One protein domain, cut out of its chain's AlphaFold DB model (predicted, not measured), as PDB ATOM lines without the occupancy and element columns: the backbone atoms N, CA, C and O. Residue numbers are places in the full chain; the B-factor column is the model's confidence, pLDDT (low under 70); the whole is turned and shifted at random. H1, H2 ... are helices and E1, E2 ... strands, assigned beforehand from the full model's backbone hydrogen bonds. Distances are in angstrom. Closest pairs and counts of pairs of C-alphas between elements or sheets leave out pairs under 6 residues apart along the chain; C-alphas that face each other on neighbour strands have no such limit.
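This is residues 1 to 41 of the 63 residues of an uncharacterized protein of Mesorhizobium sp. M1D.F.Ca.ET.234.01.1.1 (UniProt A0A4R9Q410). There is little regular structure here: a rounded tangle of loops, in which residues 5 to 32 fold back and wind round, with short helix H1 over one side. Short antiparallel pairings, residues 2 to 3 of E1 with 20 to 21 and 8 to 9 with 14 to 15, tie the loops together. The 41 printed residues include one named strand, then one named helix, a mixed class holding only 9 of them. The whole is compact, radius of gyration of the C-alphas 9.0 A, spanning 18 by 18 by 17 A.

Find C-alpha 2 at (209.167, 148.266, 137.068), where E1, residues 2 to 4, begins its 6.8 A. Go on to C-alpha 33 at (204.408, 153.588, 143.186); from there H1, residues 33 to 38, runs 8.5 A to C-alpha 38 at (203.224, 148.115, 149.587).

E1 pairs with no named strand. E1 and H1 are apart. In H1 every O i to N i+4 pair is within hydrogen-bond range.

The C-alphas farthest apart, Leu 12 and Ala 38, are 21.6 A apart. The link from E1 to H1, 28 residues, is long. The printed part has no cut, and no printed residue is under 70 in pLDDT.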
ATOM      1  N   MET A   1     213.009 150.126 135.088       80.19
ATOM      2  CA  MET A   1     211.993 149.168 134.605       80.19
ATOM      3  C   MET A   1     211.281 148.409 135.728       80.19
ATOM      4  O   MET A   1     211.812 147.453 136.272       80.19
ATOM      5  N   ILE A   2     210.086 148.862 136.090       87.75
ATOM      6  CA  ILE A   2     209.167 148.266 137.068       87.75
ATOM      7  C   ILE A   2     208.358 147.155 136.396       87.75
ATOM      8  O   ILE A   2     207.923 147.327 135.263       87.75
ATOM      9  N   THR A   3     208.124 146.045 137.095       90.56
ATOM     10  CA  THR A   3     207.329 144.910 136.598       90.56
ATOM     11  C   THR A   3     206.018 144.789 137.357       90.56
ATOM     12  O   THR A   3     205.995 144.870 138.580       90.56
ATOM     13  N   VAL A   4     204.918 144.537 136.666       91.50
ATOM     14  CA  VAL A   4     203.613 144.294 137.276       91.50
ATOM     15  C   VAL A   4     203.538 142.848 137.753       91.50
ATOM     16  O   VAL A   4     203.643 141.916 136.963       91.50
ATOM     17  N   LYS A   5     203.354 142.656 139.061       91.50
ATOM     18  CA  LYS A   5     203.171 141.341 139.695       91.50
ATOM     19  C   LYS A   5     201.709 140.941 139.822       91.50
ATOM     20  O   LYS A   5     201.422 139.761 139.915       91.50
ATOM     21  N   LYS A   6     200.801 141.913 139.897       90.12
ATOM     22  CA  LYS A   6     199.358 141.675 139.942       90.12
ATOM     23  C   LYS A   6     198.657 142.703 139.072       90.12
ATOM     24  O   LYS A   6     199.059 143.864 139.105       90.12
ATOM     25  N   PRO A   7     197.608 142.314 138.336       89.69
ATOM     26  CA  PRO A   7     196.879 143.247 137.496       89.69
ATOM     27  C   PRO A   7     196.258 144.367 138.337       89.69
ATOM     28  O   PRO A   7     195.662 144.120 139.387       89.69
ATOM     29  N   PHE A   8     196.390 145.597 137.858       88.62
ATOM     30  CA  PHE A   8     195.743 146.776 138.424       88.62
ATOM     31  C   PHE A   8     195.351 147.727 137.296       88.62
ATOM     32  O   PHE A   8     195.859 147.645 136.178       88.62
ATOM     33  N   ASN A   9     194.426 148.637 137.577       88.62
ATOM     34  CA  ASN A   9     193.903 149.541 136.568       88.62
ATOM     35  C   ASN A   9     194.196 150.983 136.959       88.62
ATOM     36  O   ASN A   9     194.005 151.379 138.103       88.62
ATOM     37  N   THR A  10     194.626 151.754 135.971       85.75
ATOM     38  CA  THR A  10     194.707 153.213 136.025       85.75
ATOM     39  C   THR A  10     193.605 153.788 135.119       85.75
ATOM     40  O   THR A  10     193.083 153.063 134.264       85.75
ATOM     41  N   PRO A  11     193.239 155.070 135.261       81.88
ATOM     42  CA  PRO A  11     192.308 155.773 134.386       81.88
ATOM     43  C   PRO A  11     192.737 155.733 132.919       81.88
ATOM     44  O   PRO A  11     191.891 155.674 132.034       81.88
ATOM     45  N   LEU A  12     194.049 155.736 132.668       83.06
ATOM     46  CA  LEU A  12     194.625 155.781 131.326       83.06
ATOM     47  C   LEU A  12     194.869 154.391 130.726       83.06
ATOM     48  O   LEU A  12     194.797 154.227 129.510       83.06
ATOM     49  N   ARG A  13     195.159 153.376 131.553       85.94
ATOM     50  CA  ARG A  13     195.513 152.029 131.081       85.94
ATOM     51  C   ARG A  13     195.192 150.924 132.088       85.94
ATOM     52  O   ARG A  13     195.344 151.083 133.300       85.94
ATOM     53  N   ARG A  14     194.826 149.751 131.570       89.31
ATOM     54  CA  ARG A  14     194.769 148.497 132.339       89.31
ATOM     55  C   ARG A  14     196.116 147.778 132.272       89.31
ATOM     56  O   ARG A  14     196.618 147.545 131.172       89.31
ATOM     57  N   TRP A  15     196.663 147.414 133.426       90.06
ATOM     58  CA  TRP A  15     197.944 146.723 133.563       90.06
ATOM     59  C   TRP A  15     197.714 145.241 133.847       90.06
ATOM     60  O   TRP A  15     196.893 144.891 134.700       90.06
ATOM     61  N   LYS A  16     198.420 144.362 133.132       92.19
ATOM     62  CA  LYS A  16     198.363 142.912 133.349       92.19
ATOM     63  C   LYS A  16     199.613 142.438 134.080       92.19
ATOM     64  O   LYS A  16     200.629 143.122 134.110       92.19
ATOM     65  N   GLU A  17     199.536 141.256 134.679       92.38
ATOM     66  CA  GLU A  17     200.722 140.603 135.233       92.38
ATOM     67  C   GLU A  17     201.778 140.400 134.136       92.38
ATOM     68  O   GLU A  17     201.459 139.982 133.023       92.38
ATOM     69  N   GLY A  18     203.028 140.741 134.448       89.25
ATOM     70  CA  GLY A  18     204.151 140.686 133.517       89.25
ATOM     71  C   GLY A  18     204.350 141.944 132.666       89.25
ATOM     72  O   GLY A  18     205.414 142.071 132.061       89.25
ATOM     73  N   ASP A  19     203.407 142.899 132.646       89.56
ATOM     74  CA  ASP A  19     203.661 144.208 132.026       89.56
ATOM     75  C   ASP A  19     204.860 144.891 132.705       89.56
ATOM     76  O   ASP A  19     205.110 144.726 133.904       89.56
ATOM     77  N   THR A  20     205.598 145.693 131.944       88.94
ATOM     78  CA  THR A  20     206.735 146.467 132.450       88.94
ATOM     79  C   THR A  20     206.624 147.925 132.036       88.94
ATOM     80  O   THR A  20     206.103 148.234 130.966       88.94
ATOM     81  N   PHE A  21     207.081 148.829 132.901       86.00
ATOM     82  CA  PHE A  21     207.058 150.269 132.642       86.00
ATOM     83  C   PHE A  21     208.172 151.013 133.386       86.00
ATOM     84  O   PHE A  21     208.773 150.498 134.331       86.00
ATOM     85  N   GLU A  22     208.474 152.231 132.955       83.88
ATOM     86  CA  GLU A  22     209.482 153.094 133.574       83.88
ATOM     87  C   GLU A  22     208.837 154.038 134.601       83.88
ATOM     88  O   GLU A  22     207.698 154.486 134.442       83.88
ATOM     89  N   ALA A  23     209.558 154.341 135.685       72.00
ATOM     90  CA  ALA A  23     209.073 155.280 136.693       72.00
ATOM     91  C   ALA A  23     209.041 156.695 136.091       72.00
ATOM     92  O   ALA A  23     210.095 157.247 135.789       72.00
ATOM     93  N   GLY A  24     207.845 157.266 135.919       73.06
ATOM     94  CA  GLY A  24     207.647 158.621 135.383       73.06
ATOM     95  C   GLY A  24     207.140 158.696 133.939       73.06
ATOM     96  O   GLY A  24     206.723 159.768 133.519       73.06
ATOM     97  N   GLU A  25     207.109 157.586 133.196       76.12
ATOM     98  CA  GLU A  25     206.499 157.548 131.852       76.12
ATOM     99  C   GLU A  25     204.979 157.322 131.912       76.12
ATOM    100  O   GLU A  25     204.236 157.669 130.996       76.12
ATOM    101  N   VAL A  26     204.505 156.750 133.021       78.12
ATOM    102  CA  VAL A  26     203.114 156.342 133.199       78.12
ATOM    103  C   VAL A  26     202.472 157.121 134.334       78.12
ATOM    104  O   VAL A  26     202.961 157.105 135.465       78.12
ATOM    105  N   ASP A  27     201.321 157.720 134.047       82.31
ATOM    106  CA  ASP A  27     200.434 158.234 135.078       82.31
ATOM    107  C   ASP A  27     199.735 157.066 135.790       82.31
ATOM    108  O   ASP A  27     198.954 156.304 135.211       82.31
ATOM    109  N   LEU A  28     200.101 156.883 137.057       82.00
ATOM    110  CA  LEU A  28     199.583 155.818 137.914       82.00
ATOM    111  C   LEU A  28     198.403 156.281 138.764       82.00
ATOM    112  O   LEU A  28     197.885 155.474 139.539       82.00
ATOM    113  N   ALA A  29     197.977 157.545 138.634       82.19
ATOM    114  CA  ALA A  29     196.891 158.103 139.422       82.19
ATOM    115  C   ALA A  29     195.647 157.210 139.296       82.19
ATOM    116  O   ALA A  29     195.438 156.618 138.248       82.19
ATOM    117  N   PRO A  30     194.829 157.041 140.342       84.56
ATOM    118  CA  PRO A  30     194.969 157.622 141.677       84.56
ATOM    119  C   PRO A  30     195.999 156.900 142.569       84.56
ATOM    120  O   PRO A  30     196.137 157.238 143.742       84.56
ATOM    121  N   HIS A  31     196.703 155.890 142.056       85.69
ATOM    122  CA  HIS A  31     197.695 155.128 142.805       85.69
ATOM    123  C   HIS A  31     199.085 155.776 142.751       85.69
ATOM    124  O   HIS A  31     199.430 156.523 141.838       85.69
ATOM    125  N   THR A  32     199.918 155.448 143.736       86.94
ATOM    126  CA  THR A  32     201.341 155.809 143.760       86.94
ATOM    127  C   THR A  32     202.201 154.555 143.676       86.94
ATOM    128  O   THR A  32     201.770 153.467 144.069       86.94
ATOM    129  N   LEU A  33     203.443 154.694 143.199       85.62
ATOM    130  CA  LEU A  33     204.408 153.588 143.186       85.62
ATOM    131  C   LEU A  33     204.581 152.958 144.568       85.62
ATOM    132  O   LEU A  33     204.675 151.739 144.672       85.62
ATOM    133  N   ASP A  34     204.592 153.777 145.617       85.25
ATOM    134  CA  ASP A  34     204.736 153.305 146.990       85.25
ATOM    135  C   ASP A  34     203.533 152.457 147.427       85.25
ATOM    136  O   ASP A  34     203.708 151.335 147.896       85.25
ATOM    137  N   SER A  35     202.309 152.917 147.143       88.00
ATOM    138  CA  SER A  35     201.085 152.168 147.451       88.00
ATOM    139  C   SER A  35     201.000 150.845 146.675       88.00
ATOM    140  O   SER A  35     200.679 149.800 147.244       88.00
ATOM    141  N   LEU A  36     201.369 150.853 145.387       88.62
ATOM    142  CA  LEU A  36     201.416 149.642 144.561       88.62
ATOM    143  C   LEU A  36     202.503 148.668 145.030       88.62
ATOM    144  O   LEU A  36     202.297 147.453 145.005       88.62
ATOM    145  N   LYS A  37     203.652 149.179 145.480       88.69
ATOM    146  CA  LYS A  37     204.737 148.375 146.052       88.69
ATOM    147  C   LYS A  37     204.324 147.771 147.397       88.69
ATOM    148  O   LYS A  37     204.504 146.570 147.586       88.69
ATOM    149  N   ALA A  38     203.727 148.562 148.289       88.19
ATOM    150  CA  ALA A  38     203.224 148.115 149.587       88.19
ATOM    151  C   ALA A  38     202.145 147.030 149.436       88.19
ATOM    152  O   ALA A  38     202.170 146.020 150.135       88.19
ATOM    153  N   GLY A  39     201.250 147.184 148.454       87.81
ATOM    154  CA  GLY A  39     200.246 146.178 148.096       87.81
ATOM    155  C   GLY A  39     200.777 144.985 147.283       87.81
ATOM    156  O   GLY A  39     200.003 144.096 146.926       87.81
ATOM    157  N   GLN A  40     202.081 144.940 146.981       88.88
ATOM    158  CA  GLN A  40     202.726 143.910 146.154       88.88
ATOM    159  C   GLN A  40     202.134 143.770 144.735       88.88
ATOM    160  O   GLN A  40     202.176 142.690 144.144       88.88
ATOM    161  N   PHE A  41     201.581 144.850 144.177       90.12
ATOM    162  CA  PHE A  41     201.072 144.891 142.801       90.12
ATOM    163  C   PHE A  41     202.192 145.022 141.773       90.12
ATOM    164  O   PHE A  41     202.065 144.524 140.656       90.12
TER     165      PHE A  41